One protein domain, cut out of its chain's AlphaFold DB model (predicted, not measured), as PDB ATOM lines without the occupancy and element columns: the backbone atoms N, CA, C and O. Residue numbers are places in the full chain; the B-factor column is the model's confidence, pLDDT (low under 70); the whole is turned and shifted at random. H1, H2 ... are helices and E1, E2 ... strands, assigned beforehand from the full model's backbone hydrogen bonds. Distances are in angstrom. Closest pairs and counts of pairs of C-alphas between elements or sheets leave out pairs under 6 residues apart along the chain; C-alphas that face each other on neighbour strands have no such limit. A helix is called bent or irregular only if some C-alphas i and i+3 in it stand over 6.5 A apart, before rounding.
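Overview. This is residues 26 to 103 of the 106 residues of an uncharacterized protein of Dethiosulfatibacter aminovorans DSM 17477 (UniProt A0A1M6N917). Look first for a small ribbon of two antiparallel strands, E1 and E2, and a helical hairpin, H2 and H3; the long helix H1 runs across one side of this body, and residues 26 to 31, of which 27 to 31 belong to H1, stick out. The short last helix H4 sits close to the later part of H1. The printed part has 78 residues, with four named helices and two named strands in the order H1, E1, H2, H3, E2, H4, and its class is mostly helix. It is compact, with a radius of gyration of the C-alphas of 12.1 A, and rounded, spanning 36 by 29 by 26 A.

Arrangement. Begin at the sheet, where E1, residues 50 to 54, and E2, residues 89 to 92, are antiparallel neighbours at 170 degrees; N 51 and O 91 are within hydrogen-bond range at 2.8 A, as are N 89 and O 53 at 2.8 A. Outside the named strands there is a short pairing too: residues 53 to 54 of E1 pair antiparallel with residues 57 to 58. Go next to H1, residues 27 to 45: its closest C-alphas to E1 are those of Ile 43 and Val 50, 6.1 A apart, and H1 and E2 are near each other, with 6 pairs of C-alphas within 10 A. H3, residues 77 to 85, touches H1 through residues 33 to 37 of H1 alone, closest at the C-alphas of Tyr 36 and Ile 80, 5.9 A; they run opposite ways at a steep tilt of 69.7 degrees, only just short of about perpendicular. H2, residues 60 to 72, forms a helical hairpin with H3 and touches it with residues 67 to 71 alone, closest at the C-alphas of Tyr 67 and Ala 79, 6.3 A; they run opposite ways at a shallow tilt of 33 degrees, only just short of steep. H1 and H2 are close but not clearly touching, as are H1 and H4, residues 99 to 102, whose closest C-alphas, Ala 42 and Leu 101, are 7.4 A apart. Every O i to N i+4 pair is within hydrogen-bond range in H3, against 12 of 15 in H1 and 7 of 9 in H2, while H4 is too short for such a pair.

Along the chain. Find C-alpha 27 at (138.196, -12.695, 303.130); from there H1 runs 28.3 A to C-alpha 45. E1 spans 13.2 A, and E2 10.0 A from C-alpha 89 at (117.680, -4.394, 296.584). H2 spans 16.2 A and is irregular, with C-alphas 66 and 69 7.6 A apart; H3 spans 12.2 A. H4 spans 5.8 A and ends at C-alpha 102, (116.625, -22.074, 301.051).

Size, cuts and confidence. The two C-alphas farthest apart are those of Phe 26 and Asp 96, at 35.9 A. The printed part has no cut and no long link. Mean pLDDT of the printed part is 74.0; look for values under 70 in residues 26 to 33, 44 to 49 and 93 to 103.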
ATOM      1  N   PHE A  26     140.086  -9.029 301.988       41.91
ATOM      2  CA  PHE A  26     140.298 -10.175 301.093       41.91
ATOM      3  C   PHE A  26     139.427 -11.392 301.441       41.91
ATOM      4  O   PHE A  26     139.088 -12.165 300.552       41.91
ATOM      5  N   PHE A  27     139.011 -11.548 302.703       37.72
ATOM      6  CA  PHE A  27     138.196 -12.695 303.130       37.72
ATOM      7  C   PHE A  27     136.679 -12.451 303.070       37.72
ATOM      8  O   PHE A  27     135.926 -13.419 303.023       37.72
ATOM      9  N   ASP A  28     136.222 -11.195 303.013       43.75
ATOM     10  CA  ASP A  28     134.787 -10.879 302.886       43.75
ATOM     11  C   ASP A  28     134.270 -10.919 301.437       43.75
ATOM     12  O   ASP A  28     133.076 -11.117 301.218       43.75
ATOM     13  N   ARG A  29     135.150 -10.779 300.433       47.94
ATOM     14  CA  ARG A  29     134.752 -10.871 299.014       47.94
ATOM     15  C   ARG A  29     134.276 -12.276 298.656       47.94
ATOM     16  O   ARG A  29     133.197 -12.433 298.108       47.94
ATOM     17  N   ASP A  30     135.011 -13.302 299.074       49.38
ATOM     18  CA  ASP A  30     134.749 -14.685 298.652       49.38
ATOM     19  C   ASP A  30     133.405 -15.245 299.176       49.38
ATOM     20  O   ASP A  30     132.735 -16.030 298.507       49.38
ATOM     21  N   HIS A  31     132.951 -14.805 300.358       50.50
ATOM     22  CA  HIS A  31     131.631 -15.179 300.890       50.50
ATOM     23  C   HIS A  31     130.484 -14.335 300.317       50.50
ATOM     24  O   HIS A  31     129.374 -14.845 300.149       50.50
ATOM     25  N   SER A  32     130.747 -13.057 300.026       60.12
ATOM     26  CA  SER A  32     129.826 -12.166 299.313       60.12
ATOM     27  C   SER A  32     129.513 -12.723 297.925       60.12
ATOM     28  O   SER A  32     128.351 -12.809 297.536       60.12
ATOM     29  N   ASP A  33     130.546 -13.164 297.213       66.88
ATOM     30  CA  ASP A  33     130.463 -13.445 295.782       66.88
ATOM     31  C   ASP A  33     129.701 -14.735 295.516       66.88
ATOM     32  O   ASP A  33     128.798 -14.735 294.686       66.88
ATOM     33  N   LYS A  34     129.902 -15.763 296.349       71.69
ATOM     34  CA  LYS A  34     129.071 -16.979 296.338       71.69
ATOM     35  C   LYS A  34     127.587 -16.690 296.512       71.69
ATOM     36  O   LYS A  34     126.754 -17.301 295.854       71.69
ATOM     37  N   ARG A  35     127.232 -15.740 297.380       73.38
ATOM     38  CA  ARG A  35     125.828 -15.378 297.592       73.38
ATOM     39  C   ARG A  35     125.242 -14.682 296.364       73.38
ATOM     40  O   ARG A  35     124.083 -14.919 296.035       73.38
ATOM     41  N   TYR A  36     126.016 -13.837 295.685       78.12
ATOM     42  CA  TYR A  36     125.576 -13.228 294.429       78.12
ATOM     43  C   TYR A  36     125.513 -14.245 293.286       78.12
ATOM     44  O   TYR A  36     124.568 -14.197 292.505       78.12
ATOM     45  N   GLU A  37     126.435 -15.205 293.223       76.81
ATOM     46  CA  GLU A  37     126.369 -16.333 292.288       76.81
ATOM     47  C   GLU A  37     125.104 -17.170 292.505       76.81
ATOM     48  O   GLU A  37     124.379 -17.435 291.551       76.81
ATOM     49  N   GLU A  38     124.773 -17.531 293.748       74.12
ATOM     50  CA  GLU A  38     123.537 -18.258 294.080       74.12
ATOM     51  C   GLU A  38     122.284 -17.474 293.668       74.12
ATOM     52  O   GLU A  38     121.330 -18.043 293.132       74.12
ATOM     53  N   ILE A  39     122.286 -16.154 293.875       76.19
ATOM     54  CA  ILE A  39     121.213 -15.263 293.422       76.19
ATOM     55  C   ILE A  39     121.128 -15.256 291.891       76.19
ATOM     56  O   ILE A  39     120.030 -15.344 291.348       76.19
ATOM     57  N   LEU A  40     122.252 -15.188 291.179       78.38
ATOM     58  CA  LEU A  40     122.272 -15.229 289.716       78.38
ATOM     59  C   LEU A  40     121.787 -16.578 289.185       78.38
ATOM     60  O   LEU A  40     120.959 -16.615 288.278       78.38
ATOM     61  N   GLN A  41     122.190 -17.685 289.802       75.06
ATOM     62  CA  GLN A  41     121.670 -19.013 289.478       75.06
ATOM     63  C   GLN A  41     120.157 -19.109 289.740       75.06
ATOM     64  O   GLN A  41     119.425 -19.691 288.937       75.06
ATOM     65  N   ALA A  42     119.657 -18.482 290.809       71.94
ATOM     66  CA  ALA A  42     118.226 -18.367 291.086       71.94
ATOM     67  C   ALA A  42     117.480 -17.580 290.001       71.94
ATOM     68  O   ALA A  42     116.388 -17.977 289.581       71.94
ATOM     69  N   ILE A  43     118.080 -16.473 289.553       73.44
ATOM     70  CA  ILE A  43     117.577 -15.628 288.472       73.44
ATOM     71  C   ILE A  43     117.483 -16.444 287.179       73.44
ATOM     72  O   ILE A  43     116.437 -16.420 286.540       73.44
ATOM     73  N   ILE A  44     118.509 -17.222 286.823       69.94
ATOM     74  CA  ILE A  44     118.485 -18.106 285.642       69.94
ATOM     75  C   ILE A  44     117.380 -19.153 285.763       69.94
ATOM     76  O   ILE A  44     116.595 -19.356 284.835       69.94
ATOM     77  N   ALA A  45     117.309 -19.829 286.912       68.62
ATOM     78  CA  ALA A  45     116.370 -20.924 287.126       68.62
ATOM     79  C   ALA A  45     114.911 -20.444 287.109       68.62
ATOM     80  O   ALA A  45     114.009 -21.173 286.681       68.62
ATOM     81  N   SER A  46     114.655 -19.221 287.579       69.50
ATOM     82  CA  SER A  46     113.317 -18.644 287.615       69.50
ATOM     83  C   SER A  46     113.347 -17.111 287.502       69.50
ATOM     84  O   SER A  46     113.087 -16.426 288.494       69.50
ATOM     85  N   PRO A  47     113.518 -16.554 286.287       65.62
ATOM     86  CA  PRO A  47     113.662 -15.107 286.081       65.62
ATOM     87  C   PRO A  47     112.440 -14.322 286.567       65.62
ATOM     88  O   PRO A  47     112.552 -13.264 287.169       65.62
ATOM     89  N   LYS A  48     111.245 -14.903 286.397       69.00
ATOM     90  CA  LYS A  48     109.963 -14.329 286.847       69.00
ATOM     91  C   LYS A  48     109.786 -14.288 288.368       69.00
ATOM     92  O   LYS A  48     108.769 -13.793 288.842       69.00
ATOM     93  N   ALA A  49     110.701 -14.897 289.115       68.19
ATOM     94  CA  ALA A  49     110.656 -14.951 290.566       68.19
ATOM     95  C   ALA A  49     111.620 -13.959 291.219       68.19
ATOM     96  O   ALA A  49     111.716 -13.956 292.442       68.19
ATOM     97  N   VAL A  50     112.329 -13.141 290.441       75.06
ATOM     98  CA  VAL A  50     113.282 -12.173 290.978       75.06
ATOM     99  C   VAL A  50     112.827 -10.762 290.649       75.06
ATOM    100  O   VAL A  50     112.311 -10.501 289.569       75.06
ATOM    101  N   GLU A  51     112.983  -9.880 291.625       81.44
ATOM    102  CA  GLU A  51     112.721  -8.455 291.534       81.44
ATOM    103  C   GLU A  51     113.992  -7.726 291.989       81.44
ATOM    104  O   GLU A  51     114.384  -7.796 293.156       81.44
ATOM    105  N   LEU A  52     114.664  -7.058 291.060       83.31
ATOM    106  CA  LEU A  52     115.824  -6.213 291.319       83.31
ATOM    107  C   LEU A  52     115.367  -4.762 291.357       83.31
ATOM    108  O   LEU A  52     114.842  -4.251 290.372       83.31
ATOM    109  N   LYS A  53     115.574  -4.086 292.488       82.88
ATOM    110  CA  LYS A  53     115.213  -2.679 292.665       82.88
ATOM    111  C   LYS A  53     116.435  -1.806 292.876       82.88
ATOM    112  O   LYS A  53     117.183  -2.019 293.825       82.88
ATOM    113  N   GLN A  54     116.573  -0.773 292.057       84.31
ATOM    114  CA  GLN A  54     117.545   0.300 292.241       84.31
ATOM    115  C   GLN A  54     116.800   1.589 292.567       84.31
ATOM    116  O   GLN A  54     115.906   1.984 291.825       84.31
ATOM    117  N   ASP A  55     117.107   2.221 293.701       84.25
ATOM    118  CA  ASP A  55     116.463   3.475 294.127       84.25
ATOM    119  C   ASP A  55     114.917   3.433 294.118       84.25
ATOM    120  O   ASP A  55     114.237   4.439 293.921       84.25
ATOM    121  N   GLY A  56     114.342   2.244 294.339       79.75
ATOM    122  CA  GLY A  56     112.895   2.004 294.330       79.75
ATOM    123  C   GLY A  56     112.284   1.681 292.960       79.75
ATOM    124  O   GLY A  56     111.093   1.376 292.908       79.75
ATOM    125  N   TYR A  57     113.072   1.687 291.883       85.75
ATOM    126  CA  TYR A  57     112.650   1.309 290.531       85.75
ATOM    127  C   TYR A  57     113.029  -0.136 290.218       85.75
ATOM    128  O   TYR A  57     114.145  -0.555 290.511       85.75
ATOM    129  N   ASP A  58     112.105  -0.889 289.620       85.25
ATOM    130  CA  ASP A  58     112.367  -2.246 289.135       85.25
ATOM    131  C   ASP A  58     113.250  -2.194 287.879       85.25
ATOM    132  O   ASP A  58     112.858  -1.615 286.866       85.25
ATOM    133  N   ILE A  59     114.438  -2.791 287.972       87.69
ATOM    134  CA  ILE A  59     115.445  -2.879 286.909       87.69
ATOM    135  C   ILE A  59     115.629  -4.317 286.403       87.69
ATOM    136  O   ILE A  59     116.578  -4.597 285.678       87.69
ATOM    137  N   THR A  60     114.769  -5.257 286.805       84.69
ATOM    138  CA  THR A  60     114.971  -6.698 286.568       84.69
ATOM    139  C   THR A  60     115.154  -7.025 285.088       84.69
ATOM    140  O   THR A  60     116.083  -7.743 284.731       84.69
ATOM    141  N   ASN A  61     114.293  -6.484 284.221       84.81
ATOM    142  CA  ASN A  61     114.375  -6.744 282.781       84.81
ATOM    143  C   ASN A  61     115.622  -6.105 282.162       84.81
ATOM    144  O   ASN A  61     116.291  -6.759 281.373       84.81
ATOM    145  N   ASP A  62     115.968  -4.879 282.559       89.00
ATOM    146  CA  ASP A  62     117.153  -4.179 282.050       89.00
ATOM    147  C   ASP A  62     118.445  -4.896 282.468       89.00
ATOM    148  O   ASP A  62     119.394  -5.006 281.691       89.00
ATOM    149  N   PHE A  63     118.474  -5.418 283.697       88.56
ATOM    150  CA  PHE A  63     119.571  -6.231 284.203       88.56
ATOM    151  C   PHE A  63     119.700  -7.542 283.423       88.56
ATOM    152  O   PHE A  63     120.797  -7.892 282.993       88.56
ATOM    153  N   LEU A  64     118.587  -8.254 283.219       85.31
ATOM    154  CA  LEU A  64     118.570  -9.490 282.443       85.31
ATOM    155  C   LEU A  64     119.023  -9.235 281.006       85.31
ATOM    156  O   LEU A  64     120.009  -9.822 280.589       85.31
ATOM    157  N   ASP A  65     118.418  -8.295 280.284       87.75
ATOM    158  CA  ASP A  65     118.798  -7.993 278.898       87.75
ATOM    159  C   ASP A  65     120.290  -7.655 278.758       87.75
ATOM    160  O   ASP A  65     120.935  -8.047 277.783       87.75
ATOM    161  N   LYS A  66     120.862  -6.957 279.747       89.56
ATOM    162  CA  LYS A  66     122.278  -6.585 279.744       89.56
ATOM    163  C   LYS A  66     123.212  -7.761 280.032       89.56
ATOM    164  O   LYS A  66     124.270  -7.845 279.410       89.56
ATOM    165  N   TYR A  67     122.854  -8.637 280.968       87.88
ATOM    166  CA  TYR A  67     123.756  -9.669 281.487       87.88
ATOM    167  C   TYR A  67     123.381 -11.101 281.084       87.88
ATOM    168  O   TYR A  67     124.158 -12.009 281.362       87.88
ATOM    169  N   THR A  68     122.260 -11.338 280.392       83.25
ATOM    170  CA  THR A  68     121.791 -12.680 279.994       83.25
ATOM    171  C   THR A  68     122.867 -13.461 279.251       83.25
ATOM    172  O   THR A  68     123.096 -14.615 279.585       83.25
ATOM    173  N   ILE A  69     123.577 -12.838 278.305       82.00
ATOM    174  CA  ILE A  69     124.626 -13.522 277.535       82.00
ATOM    175  C   ILE A  69     125.791 -13.940 278.441       82.00
ATOM    176  O   ILE A  69     126.278 -15.063 278.333       82.00
ATOM    177  N   SER A  70     126.251 -13.070 279.342       83.19
ATOM    178  CA  SER A  70     127.341 -13.396 280.274       83.19
ATOM    179  C   SER A  70     126.918 -14.503 281.243       83.19
ATOM    180  O   SER A  70     127.640 -15.476 281.438       83.19
ATOM    181  N   ILE A  71     125.687 -14.412 281.747       81.31
ATOM    182  CA  ILE A  71     125.063 -15.385 282.642       81.31
ATOM    183  C   ILE A  71     124.915 -16.770 281.975       81.31
ATOM    184  O   ILE A  71     125.190 -17.784 282.615       81.31
ATOM    185  N   GLU A  72     124.510 -16.830 280.702       78.56
ATOM    186  CA  GLU A  72     124.427 -18.073 279.914       78.56
ATOM    187  C   GLU A  72     125.799 -18.711 279.665       78.56
ATOM    188  O   GLU A  72     125.897 -19.930 279.546       78.56
ATOM    189  N   ASN A  73     126.856 -17.897 279.610       83.81
ATOM    190  CA  ASN A  73     128.239 -18.353 279.469       83.81
ATOM    191  C   ASN A  73     128.922 -18.646 280.818       83.81
ATOM    192  O   ASN A  73     130.133 -18.852 280.839       83.81
ATOM    193  N   GLU A  74     128.164 -18.657 281.922       79.44
ATOM    194  CA  GLU A  74     128.665 -18.851 283.294       79.44
ATOM    195  C   GLU A  74     129.695 -17.789 283.744       79.44
ATOM    196  O   GLU A  74     130.413 -17.985 284.723       79.44
ATOM    197  N   ASP A  75     129.752 -16.636 283.065       85.25
ATOM    198  CA  ASP A  75     130.572 -15.492 283.469       85.25
ATOM    199  C   ASP A  75     129.722 -14.490 284.255       85.25
ATOM    200  O   ASP A  75     129.028 -13.625 283.712       85.25
ATOM    201  N   TYR A  76     129.761 -14.635 285.578       81.75
ATOM    202  CA  TYR A  76     128.965 -13.834 286.505       81.75
ATOM    203  C   TYR A  76     129.661 -12.549 286.962       81.75
ATOM    204  O   TYR A  76     129.026 -11.718 287.609       81.75
ATOM    205  N   SER A  77     130.936 -12.361 286.621       83.38
ATOM    206  CA  SER A  77     131.811 -11.347 287.219       83.38
ATOM    207  C   SER A  77     131.216  -9.935 287.132       83.38
ATOM    208  O   SER A  77     131.014  -9.272 288.149       83.38
ATOM    209  N   GLU A  78     130.829  -9.504 285.927       86.44
ATOM    210  CA  GLU A  78     130.264  -8.163 285.710       86.44
ATOM    211  C   GLU A  78     128.878  -7.980 286.341       86.44
ATOM    212  O   GLU A  78     128.526  -6.884 286.786       86.44
ATOM    213  N   ALA A  79     128.073  -9.044 286.368       85.94
ATOM    214  CA  ALA A  79     126.736  -9.022 286.944       85.94
ATOM    215  C   ALA A  79     126.804  -8.891 288.475       85.94
ATOM    216  O   ALA A  79     126.049  -8.120 289.070       85.94
ATOM    217  N   ILE A  80     127.746  -9.598 289.107       85.75
ATOM    218  CA  ILE A  80     128.022  -9.513 290.546       85.75
ATOM    219  C   ILE A  80     128.550  -8.127 290.907       85.75
ATOM    220  O   ILE A  80     128.033  -7.510 291.838       85.75
ATOM    221  N   ASP A  81     129.536  -7.618 290.165       86.56
ATOM    222  CA  ASP A  81     130.098  -6.289 290.415       86.56
ATOM    223  C   ASP A  81     129.016  -5.209 290.304       86.56
ATOM    224  O   ASP A  81     128.897  -4.356 291.185       86.56
ATOM    225  N   PHE A  82     128.132  -5.308 289.305       87.00
ATOM    226  CA  PHE A  82     126.990  -4.408 289.193       87.00
ATOM    227  C   PHE A  82     126.083  -4.461 290.429       87.00
ATOM    228  O   PHE A  82     125.792  -3.413 291.007       87.00
ATOM    229  N   LEU A  83     125.658  -5.654 290.861       83.88
ATOM    230  CA  LEU A  83     124.787  -5.812 292.033       83.88
ATOM    231  C   LEU A  83     125.444  -5.276 293.313       83.88
ATOM    232  O   LEU A  83     124.769  -4.639 294.126       83.88
ATOM    233  N   ARG A  84     126.753  -5.498 293.472       80.75
ATOM    234  CA  ARG A  84     127.532  -5.070 294.638       80.75
ATOM    235  C   ARG A  84     127.688  -3.552 294.704       80.75
ATOM    236  O   ARG A  84     127.577  -2.971 295.781       80.75
ATOM    237  N   GLU A  85     127.966  -2.912 293.573       85.12
ATOM    238  CA  GLU A  85     128.312  -1.488 293.525       85.12
ATOM    239  C   GLU A  85     127.088  -0.564 293.489       85.12
ATOM    240  O   GLU A  85     127.190   0.604 293.867       85.12
ATOM    241  N   ASN A  86     125.920  -1.064 293.071       78.75
ATOM    242  CA  ASN A  86     124.782  -0.213 292.711       78.75
ATOM    243  C   ASN A  86     123.645  -0.128 293.748       78.75
ATOM    244  O   ASN A  86     122.546   0.293 293.394       78.75
ATOM    245  N   ASN A  87     123.876  -0.464 295.025       77.12
ATOM    246  CA  ASN A  87     122.841  -0.440 296.083       77.12
ATOM    247  C   ASN A  87     121.531  -1.139 295.661       77.12
ATOM    248  O   ASN A  87     120.427  -0.661 295.936       77.12
ATOM    249  N   ILE A  88     121.653  -2.273 294.971       78.81
ATOM    250  CA  ILE A  88     120.505  -3.006 294.447       78.81
ATOM    251  C   ILE A  88     119.825  -3.772 295.583       78.81
ATOM    252  O   ILE A  88     120.441  -4.568 296.291       78.81
ATOM    253  N   SER A  89     118.524  -3.555 295.743       80.00
ATOM    254  CA  SER A  89     117.680  -4.394 296.584       80.00
ATOM    255  C   SER A  89     117.230  -5.609 295.781       80.00
ATOM    256  O   SER A  89     116.652  -5.472 294.706       80.00
ATOM    257  N   ILE A  90     117.505  -6.800 296.308       79.56
ATOM    258  CA  ILE A  90     117.216  -8.068 295.638       79.56
ATOM    259  C   ILE A  90     116.055  -8.744 296.367       79.56
ATOM    260  O   ILE A  90     116.191  -9.178 297.513       79.56
ATOM    261  N   GLY A  91     114.908  -8.832 295.701       74.81
ATOM    262  CA  GLY A  91     113.751  -9.603 296.137       74.81
ATOM    263  C   GLY A  91     113.672 -10.918 295.372       74.81
ATOM    264  O   GLY A  91     113.622 -10.920 294.149       74.81
ATOM    265  N   ILE A  92     113.627 -12.049 296.077       70.50
ATOM    266  CA  ILE A  92     113.401 -13.364 295.462       70.50
ATOM    267  C   ILE A  92     112.078 -13.907 295.993       70.50
ATOM    268  O   ILE A  92     111.932 -14.194 297.181       70.50
ATOM    269  N   SER A  93     111.099 -14.036 295.105       66.94
ATOM    270  CA  SER A  93     109.843 -14.713 295.382       66.94
ATOM    271  C   SER A  93     110.085 -16.219 295.392       66.94
ATOM    272  O   SER A  93     110.414 -16.825 294.372       66.94
ATOM    273  N   ILE A  94     109.950 -16.842 296.557       60.09
ATOM    274  CA  ILE A  94     110.094 -18.291 296.672       60.09
ATOM    275  C   ILE A  94     108.836 -18.962 296.114       60.09
ATOM    276  O   ILE A  94     107.722 -18.711 296.569       60.09
ATOM    277  N   ASN A  95     109.029 -19.856 295.153       60.69
ATOM    278  CA  ASN A  95     108.029 -20.750 294.594       60.69
ATOM    279  C   ASN A  95     108.566 -22.195 294.590       60.69
ATOM    280  O   ASN A  95     109.723 -22.453 294.928       60.69
ATOM    281  N   ASP A  96     107.740 -23.164 294.194       61.97
ATOM    282  CA  ASP A  96     108.128 -24.583 294.208       61.97
ATOM    283  C   ASP A  96     109.373 -24.908 293.354       61.97
ATOM    284  O   ASP A  96     109.997 -25.945 293.566       61.97
ATOM    285  N   ARG A  97     109.769 -24.035 292.413       57.22
ATOM    286  CA  ARG A  97     110.919 -24.233 291.511       57.22
ATOM    287  C   ARG A  97     112.248 -23.721 292.064       57.22
ATOM    288  O   ARG A  97     113.284 -24.153 291.579       57.22
ATOM    289  N   ASN A  98     112.234 -22.812 293.038       58.84
ATOM    290  CA  ASN A  98     113.447 -22.209 293.613       58.84
ATOM    291  C   ASN A  98     113.552 -22.413 295.139       58.84
ATOM    292  O   ASN A  98     114.467 -21.906 295.783       58.84
ATOM    293  N   LYS A  99     112.648 -23.218 295.715       59.41
ATOM    294  CA  LYS A  99     112.634 -23.605 297.133       59.41
ATOM    295  C   LYS A  99     113.950 -24.238 297.613       59.41
ATOM    296  O   LYS A  99     114.313 -24.041 298.768       59.41
ATOM    297  N   SER A 100     114.677 -24.939 296.739       58.97
ATOM    298  CA  SER A 100     115.973 -25.564 297.052       58.97
ATOM    299  C   SER A 100     117.072 -24.562 297.418       58.97
ATOM    300  O   SER A 100     118.025 -24.937 298.089       58.97
ATOM    301  N   LEU A 101     116.931 -23.288 297.041       54.16
ATOM    302  CA  LEU A 101     117.876 -22.225 297.403       54.16
ATOM    303  C   LEU A 101     117.814 -21.852 298.893       54.16
ATOM    304  O   LEU A 101     118.717 -21.208 299.410       54.16
ATOM    305  N   LEU A 102     116.747 -22.247 299.600       52.00
ATOM    306  CA  LEU A 102     116.625 -22.074 301.051       52.00
ATOM    307  C   LEU A 102     117.193 -23.250 301.849       52.00
ATOM    308  O   LEU A 102     117.430 -23.108 303.048       52.00
ATOM    309  N   ASP A 103     117.409 -24.399 301.203       49.81
ATOM    310  CA  ASP A 103     117.892 -25.622 301.853       49.81
ATOM    311  C   ASP A 103     119.423 -25.639 302.031       49.81
ATOM    312  O   ASP A 103     119.983 -26.639 302.472       49.81
TER     313      ASP A 103